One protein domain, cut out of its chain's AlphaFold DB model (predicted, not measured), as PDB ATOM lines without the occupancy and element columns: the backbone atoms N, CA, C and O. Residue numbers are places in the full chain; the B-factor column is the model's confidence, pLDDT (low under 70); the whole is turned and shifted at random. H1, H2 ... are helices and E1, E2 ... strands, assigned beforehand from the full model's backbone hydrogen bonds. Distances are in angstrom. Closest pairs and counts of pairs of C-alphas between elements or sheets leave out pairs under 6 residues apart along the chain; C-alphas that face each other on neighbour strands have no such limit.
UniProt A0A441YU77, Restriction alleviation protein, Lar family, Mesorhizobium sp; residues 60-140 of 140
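What this domain is: This is residues 60 to 140 of the 140 residues of the protein "Restriction alleviation protein, Lar family" of Mesorhizobium sp (UniProt A0A441YU77). A long, strongly twisted hairpin of E1 and E2 has the short strand E3 beside residues 83 to 88 of E2, and H1 packs over one face there; residues 114 to 140, which include H2, stick out as a free arm. The printed part has 81 residues, with three named strands and then two named helices in the order E1, E2, E3, H1, H2. The antiparallel sheet runs E1 - E2 - E3, and the class is mixed, helices and strands. The whole is extended, with a radius of gyration of the C-alphas of 20.3 A, and flat, spanning 55 by 42 by 17 A.

Where its parts are: E1, residues 63 to 73, begins with C-alpha 63 at (-6.616, -61.076, 3.111) and is 30.8 A long from first to last C-alpha. E2, residues 76 to 88, is 32.5 A long and bends by 70 degrees at residue 81. E3 is residues 91 to 95, 13.8 A. H1, residues 98 to 112, is 20.8 A long. H2, residues 118 to 132, is 22.1 A long and ends with C-alpha 132 at (-20.141, -30.055, -12.132).

How they stand to each other: E1, E2 and E3 form a meander, each strand the antiparallel neighbour of the one before. The hairpin E1 and E2 has N 67 and O 83 within hydrogen-bond range at 2.8 A; the hairpin E2 and E3 has N 95 and O 84 at 2.7 A. H1 is on the sheet, making two layers, a helix on one face of a sheet, at a height over the sheet of 9.4 A. It lies over E2, along the strands at 15 degrees on the local plane; the closest C-alphas are those of Trp 84 and Glu 98, 5.6 A. H2 is not on the sheet and is apart from H1. Each O i to N i+4 pair of H1 is within hydrogen-bond range, and 10 of 11 in H2.

The domain as a whole: The C-alphas farthest apart, those of Glu 79 and Asn 140, are 56.5 A apart. The printed part has no cut, and its four links are tight. Mean pLDDT of the printed part is 79.1; residues 112 to 121 and 132 to 140 are under 70.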
ATOM      1  N   LEU A  60     -17.115 -59.435   4.660       75.38
ATOM      2  CA  LEU A  60     -15.984 -59.083   3.800       75.38
ATOM      3  C   LEU A  60     -14.800 -60.020   4.090       75.38
ATOM      4  O   LEU A  60     -14.335 -60.114   5.235       75.38
ATOM      5  N   SER A  61     -14.297 -60.699   3.058       81.25
ATOM      6  CA  SER A  61     -13.039 -61.447   3.110       81.25
ATOM      7  C   SER A  61     -11.884 -60.495   2.809       81.25
ATOM      8  O   SER A  61     -11.688 -60.097   1.667       81.25
ATOM      9  N   ILE A  62     -11.140 -60.115   3.847       87.88
ATOM     10  CA  ILE A  62      -9.930 -59.297   3.716       87.88
ATOM     11  C   ILE A  62      -8.739 -60.201   3.993       87.88
ATOM     12  O   ILE A  62      -8.628 -60.741   5.101       87.88
ATOM     13  N   GLU A  63      -7.874 -60.344   2.997       89.75
ATOM     14  CA  GLU A  63      -6.616 -61.076   3.111       89.75
ATOM     15  C   GLU A  63      -5.512 -60.126   3.574       89.75
ATOM     16  O   GLU A  63      -5.446 -58.980   3.133       89.75
ATOM     17  N   VAL A  64      -4.681 -60.599   4.505       91.88
ATOM     18  CA  VAL A  64      -3.495 -59.891   5.001       91.88
ATOM     19  C   VAL A  64      -2.289 -60.708   4.567       91.88
ATOM     20  O   VAL A  64      -2.123 -61.841   5.019       91.88
ATOM     21  N   GLU A  65      -1.455 -60.140   3.708       93.69
ATOM     22  CA  GLU A  65      -0.284 -60.805   3.143       93.69
ATOM     23  C   GLU A  65       1.006 -60.059   3.499       93.69
ATOM     24  O   GLU A  65       1.025 -58.831   3.616       93.69
ATOM     25  N   ARG A  66       2.097 -60.808   3.683       93.94
ATOM     26  CA  ARG A  66       3.443 -60.234   3.767       93.94
ATOM     27  C   ARG A  66       3.986 -60.082   2.353       93.94
ATOM     28  O   ARG A  66       3.953 -61.039   1.584       93.94
ATOM     29  N   VAL A  67       4.502 -58.902   2.038       92.19
ATOM     30  CA  VAL A  67       5.096 -58.589   0.742       92.19
ATOM     31  C   VAL A  67       6.576 -58.300   0.946       92.19
ATOM     32  O   VAL A  67       6.959 -57.278   1.522       92.19
ATOM     33  N   ASP A  68       7.404 -59.221   0.462       87.25
ATOM     34  CA  ASP A  68       8.855 -59.082   0.472       87.25
ATOM     35  C   ASP A  68       9.259 -58.062  -0.610       87.25
ATOM     36  O   ASP A  68       8.782 -58.115  -1.751       87.25
ATOM     37  N   CYS A  69      10.113 -57.100  -0.254       83.44
ATOM     38  CA  CYS A  69      10.383 -55.936  -1.094       83.44
ATOM     39  C   CYS A  69      11.834 -55.831  -1.531       83.44
ATOM     40  O   CYS A  69      12.768 -56.097  -0.779       83.44
ATOM     41  N   VAL A  70      12.017 -55.331  -2.750       83.94
ATOM     42  CA  VAL A  70      13.325 -54.941  -3.271       83.94
ATOM     43  C   VAL A  70      13.309 -53.458  -3.604       83.94
ATOM     44  O   VAL A  70      12.354 -52.946  -4.191       83.94
ATOM     45  N   THR A  71      14.372 -52.753  -3.238       83.81
ATOM     46  CA  THR A  71      14.624 -51.394  -3.715       83.81
ATOM     47  C   THR A  71      15.725 -51.426  -4.765       83.81
ATOM     48  O   THR A  71      16.616 -52.267  -4.717       83.81
ATOM     49  N   TRP A  72      15.669 -50.518  -5.735       85.56
ATOM     50  CA  TRP A  72      16.699 -50.411  -6.764       85.56
ATOM     51  C   TRP A  72      17.572 -49.196  -6.479       85.56
ATOM     52  O   TRP A  72      17.094 -48.061  -6.543       85.56
ATOM     53  N   LYS A  73      18.859 -49.417  -6.203       84.25
ATOM     54  CA  LYS A  73      19.849 -48.344  -6.053       84.25
ATOM     55  C   LYS A  73      21.020 -48.577  -6.989       84.25
ATOM     56  O   LYS A  73      21.591 -49.661  -7.038       84.25
ATOM     57  N   ASN A  74      21.365 -47.547  -7.760       86.88
ATOM     58  CA  ASN A  74      22.483 -47.576  -8.710       86.88
ATOM     59  C   ASN A  74      22.450 -48.772  -9.687       86.88
ATOM     60  O   ASN A  74      23.495 -49.269 -10.092       86.88
ATOM     61  N   GLY A  75      21.254 -49.244 -10.059       89.00
ATOM     62  CA  GLY A  75      21.079 -50.381 -10.970       89.00
ATOM     63  C   GLY A  75      21.151 -51.767 -10.321       89.00
ATOM     64  O   GLY A  75      21.034 -52.757 -11.038       89.00
ATOM     65  N   PHE A  76      21.287 -51.860  -8.997       83.94
ATOM     66  CA  PHE A  76      21.279 -53.123  -8.255       83.94
ATOM     67  C   PHE A  76      20.034 -53.230  -7.370       83.94
ATOM     68  O   PHE A  76      19.543 -52.221  -6.859       83.94
ATOM     69  N   GLN A  77      19.534 -54.457  -7.200       87.19
ATOM     70  CA  GLN A  77      18.513 -54.761  -6.200       87.19
ATOM     71  C   GLN A  77      19.164 -54.812  -4.820       87.19
ATOM     72  O   GLN A  77      20.123 -55.549  -4.600       87.19
ATOM     73  N   GLU A  78      18.619 -54.042  -3.895       84.25
ATOM     74  CA  GLU A  78      18.908 -54.118  -2.472       84.25
ATOM     75  C   GLU A  78      17.648 -54.611  -1.754       84.25
ATOM     76  O   GLU A  78      16.529 -54.253  -2.138       84.25
ATOM     77  N   GLU A  79      17.818 -55.421  -0.709       80.81
ATOM     78  CA  GLU A  79      16.703 -55.796   0.162       80.81
ATOM     79  C   GLU A  79      16.078 -54.534   0.768       80.81
ATOM     80  O   GLU A  79      16.766 -53.664   1.313       80.81
ATOM     81  N   ALA A  80      14.760 -54.427   0.648       80.81
ATOM     82  CA  ALA A  80      13.970 -53.438   1.357       80.81
ATOM     83  C   ALA A  80      13.203 -54.143   2.476       80.81
ATOM     84  O   ALA A  80      12.888 -55.323   2.372       80.81
ATOM     85  N   GLY A  81      12.911 -53.414   3.555       80.62
ATOM     86  CA  GLY A  81      12.110 -53.965   4.642       80.62
ATOM     87  C   GLY A  81      10.738 -54.413   4.140       80.62
ATOM     88  O   GLY A  81      10.120 -53.714   3.333       80.62
ATOM     89  N   ASP A  82      10.285 -55.564   4.630       89.00
ATOM     90  CA  ASP A  82       8.966 -56.107   4.324       89.00
ATOM     91  C   ASP A  82       7.867 -55.101   4.677       89.00
ATOM     92  O   ASP A  82       7.961 -54.355   5.661       89.00
ATOM     93  N   PHE A  83       6.776 -55.143   3.921       92.56
ATOM     94  CA  PHE A  83       5.526 -54.526   4.339       92.56
ATOM     95  C   PHE A  83       4.390 -55.541   4.308       92.56
ATOM     96  O   PHE A  83       4.487 -56.633   3.751       92.56
ATOM     97  N   TRP A  84       3.301 -55.174   4.961       95.88
ATOM     98  CA  TRP A  84       2.098 -55.977   5.058       95.88
ATOM     99  C   TRP A  84       1.015 -55.324   4.229       95.88
ATOM    100  O   TRP A  84       0.727 -54.145   4.411       95.88
ATOM    101  N   ARG A  85       0.420 -56.082   3.321       95.31
ATOM    102  CA  ARG A  85      -0.620 -55.606   2.420       95.31
ATOM    103  C   ARG A  85      -1.949 -56.214   2.811       95.31
ATOM    104  O   ARG A  85      -2.027 -57.384   3.182       95.31
ATOM    105  N   ILE A  86      -2.999 -55.413   2.711       94.69
ATOM    106  CA  ILE A  86      -4.363 -55.930   2.661       94.69
ATOM    107  C   ILE A  86      -4.901 -55.799   1.246       94.69
ATOM    108  O   ILE A  86      -4.610 -54.803   0.578       94.69
ATOM    109  N   VAL A  87      -5.711 -56.766   0.821       89.81
ATOM    110  CA  VAL A  87      -6.443 -56.716  -0.449       89.81
ATOM    111  C   VAL A  87      -7.936 -56.864  -0.175       89.81
ATOM    112  O   VAL A  87      -8.360 -57.761   0.556       89.81
ATOM    113  N   LEU A  88      -8.730 -55.959  -0.746       85.88
ATOM    114  CA  LEU A  88     -10.189 -55.971  -0.673       85.88
ATOM    115  C   LEU A  88     -10.765 -55.471  -2.000       85.88
ATOM    116  O   LEU A  88     -10.495 -54.341  -2.395       85.88
ATOM    117  N   ASP A  89     -11.546 -56.310  -2.682       80.00
ATOM    118  CA  ASP A  89     -12.254 -55.973  -3.929       80.00
ATOM    119  C   ASP A  89     -11.374 -55.285  -4.994       80.00
ATOM    120  O   ASP A  89     -11.787 -54.345  -5.670       80.00
ATOM    121  N   GLY A  90     -10.128 -55.749  -5.140       81.31
ATOM    122  CA  GLY A  90      -9.165 -55.207  -6.107       81.31
ATOM    123  C   GLY A  90      -8.424 -53.945  -5.653       81.31
ATOM    124  O   GLY A  90      -7.551 -53.469  -6.377       81.31
ATOM    125  N   TYR A  91      -8.708 -53.427  -4.457       86.31
ATOM    126  CA  TYR A  91      -7.947 -52.354  -3.820       86.31
ATOM    127  C   TYR A  91      -6.919 -52.920  -2.842       86.31
ATOM    128  O   TYR A  91      -7.174 -53.924  -2.174       86.31
ATOM    129  N   CYS A  92      -5.774 -52.245  -2.725       91.81
ATOM    130  CA  CYS A  92      -4.723 -52.608  -1.783       91.81
ATOM    131  C   CYS A  92      -4.285 -51.430  -0.910       91.81
ATOM    132  O   CYS A  92      -4.260 -50.282  -1.359       91.81
ATOM    133  N   ALA A  93      -3.899 -51.733   0.329       93.69
ATOM    134  CA  ALA A  93      -3.258 -50.784   1.234       93.69
ATOM    135  C   ALA A  93      -2.076 -51.447   1.947       93.69
ATOM    136  O   ALA A  93      -2.185 -52.590   2.397       93.69
ATOM    137  N   ASP A  94      -0.972 -50.707   2.052       95.06
ATOM    138  CA  ASP A  94       0.301 -51.190   2.584       95.06
ATOM    139  C   ASP A  94       0.560 -50.633   3.987       95.06
ATOM    140  O   ASP A  94       0.273 -49.471   4.288       95.06
ATOM    141  N   PHE A  95       1.134 -51.467   4.846       95.12
ATOM    142  CA  PHE A  95       1.378 -51.185   6.253       95.12
ATOM    143  C   PHE A  95       2.792 -51.608   6.650       95.12
ATOM    144  O   PHE A  95       3.271 -52.656   6.223       95.12
ATOM    145  N   PRO A  96       3.452 -50.865   7.549       93.00
ATOM    146  CA  PRO A  96       4.804 -51.209   7.985       93.00
ATOM    147  C   PRO A  96       4.855 -52.448   8.895       93.00
ATOM    148  O   PRO A  96       5.931 -52.985   9.129       93.00
ATOM    149  N   THR A  97       3.726 -52.891   9.467       94.00
ATOM    150  CA  THR A  97       3.681 -54.030  10.399       94.00
ATOM    151  C   THR A  97       2.422 -54.876  10.221       94.00
ATOM    152  O   THR A  97       1.356 -54.361   9.877       94.00
ATOM    153  N   GLU A  98       2.529 -56.170  10.543       95.12
ATOM    154  CA  GLU A  98       1.410 -57.122  10.498       95.12
ATOM    155  C   GLU A  98       0.255 -56.667  11.385       95.12
ATOM    156  O   GLU A  98      -0.911 -56.709  10.998       95.12
ATOM    157  N   THR A  99       0.586 -56.197  12.589       96.06
ATOM    158  CA  THR A  99      -0.392 -55.727  13.568       96.06
ATOM    159  C   THR A  99      -1.193 -54.548  13.030       96.06
ATOM    160  O   THR A  99      -2.405 -54.507  13.219       96.06
ATOM    161  N   ALA A 100      -0.551 -53.601  12.334       95.12
ATOM    162  CA  ALA A 100      -1.258 -52.476  11.728       95.12
ATOM    163  C   ALA A 100      -2.217 -52.944  10.621       95.12
ATOM    164  O   ALA A 100      -3.383 -52.546  10.634       95.12
ATOM    165  N   ALA A 101      -1.765 -53.843   9.739       95.94
ATOM    166  CA  ALA A 101      -2.606 -54.423   8.691       95.94
ATOM    167  C   ALA A 101      -3.814 -55.181   9.273       95.94
ATOM    168  O   ALA A 101      -4.948 -54.956   8.852       95.94
ATOM    169  N   LYS A 102      -3.600 -56.017  10.300       94.69
ATOM    170  CA  LYS A 102      -4.671 -56.755  10.995       94.69
ATOM    171  C   LYS A 102      -5.668 -55.826  11.679       94.69
ATOM    172  O   LYS A 102      -6.870 -55.979  11.485       94.69
ATOM    173  N   ASN A 103      -5.184 -54.835  12.429       93.44
ATOM    174  CA  ASN A 103      -6.046 -53.866  13.105       93.44
ATOM    175  C   ASN A 103      -6.920 -53.097  12.105       93.44
ATOM    176  O   ASN A 103      -8.101 -52.870  12.368       93.44
ATOM    177  N   PHE A 104      -6.357 -52.720  10.957       92.88
ATOM    178  CA  PHE A 104      -7.097 -52.025   9.909       92.88
ATOM    179  C   PHE A 104      -8.117 -52.941   9.217       92.88
ATOM    180  O   PHE A 104      -9.272 -52.553   9.057       92.88
ATOM    181  N   ALA A 105      -7.738 -54.178   8.879       90.94
ATOM    182  CA  ALA A 105      -8.660 -55.174   8.327       90.94
ATOM    183  C   ALA A 105      -9.836 -55.454   9.280       90.94
ATOM    184  O   ALA A 105     -10.990 -55.516   8.853       90.94
ATOM    185  N   ASP A 106      -9.573 -55.573  10.581       88.00
ATOM    186  CA  ASP A 106     -10.614 -55.761  11.591       88.00
ATOM    187  C   ASP A 106     -11.512 -54.532  11.735       88.00
ATOM    188  O   ASP A 106     -12.721 -54.680  11.912       88.00
ATOM    189  N   ALA A 107     -10.953 -53.323  11.638       86.31
ATOM    190  CA  ALA A 107     -11.740 -52.095  11.622       86.31
ATOM    191  C   ALA A 107     -12.682 -52.060  10.409       86.31
ATOM    192  O   ALA A 107     -13.872 -51.810  10.587       86.31
ATOM    193  N   ILE A 108     -12.203 -52.402   9.206       84.75
ATOM    194  CA  ILE A 108     -13.060 -52.504   8.015       84.75
ATOM    195  C   ILE A 108     -14.151 -53.555   8.221       84.75
ATOM    196  O   ILE A 108     -15.306 -53.275   7.930       84.75
ATOM    197  N   LYS A 109     -13.838 -54.741   8.756       82.31
ATOM    198  CA  LYS A 109     -14.853 -55.782   9.020       82.31
ATOM    199  C   LYS A 109     -15.936 -55.301   9.990       82.31
ATOM    200  O   LYS A 109     -17.101 -55.644   9.813       82.31
ATOM    201  N   ARG A 110     -15.569 -54.495  10.995       75.00
ATOM    202  CA  ARG A 110     -16.523 -53.880  11.937       75.00
ATOM    203  C   ARG A 110     -17.356 -52.785  11.270       75.00
ATOM    204  O   ARG A 110     -18.564 -52.750  11.478       75.00
ATOM    205  N   CYS A 111     -16.738 -51.927  10.459       70.19
ATOM    206  CA  CYS A 111     -17.424 -50.841   9.757       70.19
ATOM    207  C   CYS A 111     -18.280 -51.332   8.584       70.19
ATOM    208  O   CYS A 111     -19.348 -50.792   8.363       70.19
ATOM    209  N   GLY A 112     -17.878 -52.372   7.853       61.16
ATOM    210  CA  GLY A 112     -18.657 -52.964   6.759       61.16
ATOM    211  C   GLY A 112     -19.977 -53.594   7.222       61.16
ATOM    212  O   GLY A 112     -20.905 -53.730   6.430       61.16
ATOM    213  N   ALA A 113     -20.106 -53.909   8.517       50.53
ATOM    214  CA  ALA A 113     -21.392 -54.244   9.134       50.53
ATOM    215  C   ALA A 113     -22.344 -53.030   9.236       50.53
ATOM    216  O   ALA A 113     -23.550 -53.197   9.402       50.53
ATOM    217  N   GLN A 114     -21.803 -51.820   9.116       50.09
ATOM    218  CA  GLN A 114     -22.474 -50.525   9.106       50.09
ATOM    219  C   GLN A 114     -22.224 -49.883   7.733       50.09
ATOM    220  O   GLN A 114     -21.465 -48.923   7.608       50.09
ATOM    221  N   GLY A 115     -22.801 -50.454   6.671       47.00
ATOM    222  CA  GLY A 115     -22.747 -49.820   5.351       47.00
ATOM    223  C   GLY A 115     -23.195 -48.346   5.420       47.00
ATOM    224  O   GLY A 115     -23.922 -47.977   6.349       47.00
ATOM    225  N   PRO A 116     -22.782 -47.495   4.463       48.34
ATOM    226  CA  PRO A 116     -23.253 -46.117   4.420       48.34
ATOM    227  C   PRO A 116     -24.785 -46.116   4.435       48.34
ATOM    228  O   PRO A 116     -25.412 -46.903   3.719       48.34
ATOM    229  N   THR A 117     -25.407 -45.278   5.267       51.22
ATOM    230  CA  THR A 117     -26.868 -45.134   5.230       51.22
ATOM    231  C   THR A 117     -27.264 -44.658   3.833       51.22
ATOM    232  O   THR A 117     -26.502 -43.931   3.195       51.22
ATOM    233  N   ALA A 118     -28.431 -45.069   3.324       51.28
ATOM    234  CA  ALA A 118     -28.891 -44.694   1.978       51.28
ATOM    235  C   ALA A 118     -28.791 -43.174   1.711       51.28
ATOM    236  O   ALA A 118     -28.496 -42.751   0.593       51.28
ATOM    237  N   ASP A 119     -28.926 -42.370   2.766       60.69
ATOM    238  CA  ASP A 119     -28.823 -40.911   2.747       60.69
ATOM    239  C   ASP A 119     -27.433 -40.394   2.325       60.69
ATOM    240  O   ASP A 119     -27.331 -39.368   1.655       60.69
ATOM    241  N   THR A 120     -26.357 -41.126   2.635       67.38
ATOM    242  CA  THR A 120     -24.981 -40.707   2.303       67.38
ATOM    243  C   THR A 120     -24.674 -40.768   0.808       67.38
ATOM    244  O   THR A 120     -23.939 -39.921   0.303       67.38
ATOM    245  N   TYR A 121     -25.257 -41.723   0.076       62.00
ATOM    246  CA  TYR A 121     -25.077 -41.820  -1.376       62.00
ATOM    247  C   TYR A 121     -25.838 -40.717  -2.110       62.00
ATOM    248  O   TYR A 121     -25.281 -40.091  -3.009       62.00
ATOM    249  N   ALA A 122     -27.071 -40.432  -1.683       71.94
ATOM    250  CA  ALA A 122     -27.867 -39.347  -2.244       71.94
ATOM    251  C   ALA A 122     -27.207 -37.975  -2.011       71.94
ATOM    252  O   ALA A 122     -27.197 -37.121  -2.899       71.94
ATOM    253  N   GLU A 123     -26.611 -37.758  -0.835       74.94
ATOM    254  CA  GLU A 123     -25.890 -36.520  -0.532       74.94
ATOM    255  C   GLU A 123     -24.570 -36.407  -1.309       74.94
ATOM    256  O   GLU A 123     -24.270 -35.346  -1.862       74.94
ATOM    257  N   ALA A 124     -23.813 -37.502  -1.434       70.25
ATOM    258  CA  ALA A 124     -22.591 -37.541  -2.237       70.25
ATOM    259  C   ALA A 124     -22.865 -37.269  -3.727       70.25
ATOM    260  O   ALA A 124     -22.142 -36.489  -4.351       70.25
ATOM    261  N   GLU A 125     -23.931 -37.847  -4.286       78.94
ATOM    262  CA  GLU A 125     -24.362 -37.602  -5.667       78.94
ATOM    263  C   GLU A 125     -24.801 -36.144  -5.869       78.94
ATOM    264  O   GLU A 125     -24.402 -35.493  -6.838       78.94
ATOM    265  N   ARG A 126     -25.538 -35.572  -4.909       81.69
ATOM    266  CA  ARG A 126     -25.917 -34.154  -4.934       81.69
ATOM    267  C   ARG A 126     -24.695 -33.233  -4.931       81.69
ATOM    268  O   ARG A 126     -24.659 -32.272  -5.698       81.69
ATOM    269  N   LEU A 127     -23.702 -33.514  -4.087       78.75
ATOM    270  CA  LEU A 127     -22.461 -32.736  -4.001       78.75
ATOM    271  C   LEU A 127     -21.607 -32.866  -5.267       78.75
ATOM    272  O   LEU A 127     -21.009 -31.879  -5.702       78.75
ATOM    273  N   TRP A 128     -21.563 -34.056  -5.866       74.75
ATOM    274  CA  TRP A 128     -20.879 -34.301  -7.134       74.75
ATOM    275  C   TRP A 128     -21.500 -33.484  -8.274       74.75
ATOM    276  O   TRP A 128     -20.792 -32.734  -8.948       74.75
ATOM    277  N   ASN A 129     -22.825 -33.546  -8.423       79.50
ATOM    278  CA  ASN A 129     -23.551 -32.816  -9.464       79.50
ATOM    279  C   ASN A 129     -23.467 -31.292  -9.265       79.50
ATOM    280  O   ASN A 129     -23.157 -30.565 -10.204       79.50
ATOM    281  N   ALA A 130     -23.585 -30.803  -8.026       77.06
ATOM    282  CA  ALA A 130     -23.429 -29.378  -7.718       77.06
ATOM    283  C   ALA A 130     -22.015 -28.832  -8.005       77.06
ATOM    284  O   ALA A 130     -21.827 -27.623  -8.163       77.06
ATOM    285  N   ARG A 131     -20.995 -29.700  -8.034       70.31
ATOM    286  CA  ARG A 131     -19.620 -29.330  -8.391       70.31
ATOM    287  C   ARG A 131     -19.408 -29.290  -9.905       70.31
ATOM    288  O   ARG A 131     -18.576 -28.502 -10.351       70.31
ATOM    289  N   ALA A 132     -20.144 -30.098 -10.671       67.56
ATOM    290  CA  ALA A 132     -20.141 -30.055 -12.132       67.56
ATOM    291  C   ALA A 132     -20.745 -28.737 -12.645       67.56
ATOM    292  O   ALA A 132     -20.107 -28.055 -13.440       67.56
ATOM    293  N   ASP A 133     -21.869 -28.300 -12.067       60.91
ATOM    294  CA  ASP A 133     -22.555 -27.056 -12.457       60.91
ATOM    295  C   ASP A 133     -21.708 -25.786 -12.255       60.91
ATOM    296  O   ASP A 133     -21.918 -24.771 -12.915       60.91
ATOM    297  N   LYS A 134     -20.725 -25.818 -11.345       59.56
ATOM    298  CA  LYS A 134     -19.816 -24.682 -11.107       59.56
ATOM    299  C   LYS A 134     -18.637 -24.616 -12.071       59.56
ATOM    300  O   LYS A 134     -17.886 -23.647 -12.016       59.56
ATOM    301  N   ARG A 135     -18.420 -25.643 -12.895       57.22
ATOM    302  CA  ARG A 135     -17.263 -25.712 -13.795       57.22
ATOM    303  C   ARG A 135     -17.543 -25.109 -15.173       57.22
ATOM    304  O   ARG A 135     -16.594 -24.723 -15.839       57.22
ATOM    305  N   ASP A 136     -18.817 -24.953 -15.527       57.66
ATOM    306  CA  ASP A 136     -19.268 -24.444 -16.829       57.66
ATOM    307  C   ASP A 136     -19.628 -22.939 -16.804       57.66
ATOM    308  O   ASP A 136     -20.244 -22.426 -17.734       57.66
ATOM    309  N   GLY A 137     -19.278 -22.222 -15.725       55.91
ATOM    310  CA  GLY A 137     -19.680 -20.825 -15.494       55.91
ATOM    311  C   GLY A 137     -18.589 -19.755 -15.630       55.91
ATOM    312  O   GLY A 137     -18.930 -18.579 -15.568       55.91
ATOM    313  N   ASP A 138     -17.320 -20.131 -15.822       55.81
ATOM    314  CA  ASP A 138     -16.172 -19.200 -15.821       55.81
ATOM    315  C   ASP A 138     -15.524 -19.024 -17.216       55.81
ATOM    316  O   ASP A 138     -14.321 -18.802 -17.324       55.81
ATOM    317  N   ASP A 139     -16.323 -19.080 -18.286       56.53
ATOM    318  CA  ASP A 139     -15.934 -18.604 -19.622       56.53
ATOM    319  C   ASP A 139     -16.750 -17.347 -19.985       56.53
ATOM    320  O   ASP A 139     -17.688 -17.407 -20.786       56.53
ATOM    321  N   ASN A 140     -16.421 -16.200 -19.376       47.78
ATOM    322  CA  ASN A 140     -16.717 -14.878 -19.952       47.78
ATOM    323  C   ASN A 140     -15.760 -13.787 -19.453       47.78
ATOM    324  O   ASN A 140     -15.783 -13.487 -18.237       47.78
TER     325      ASN A 140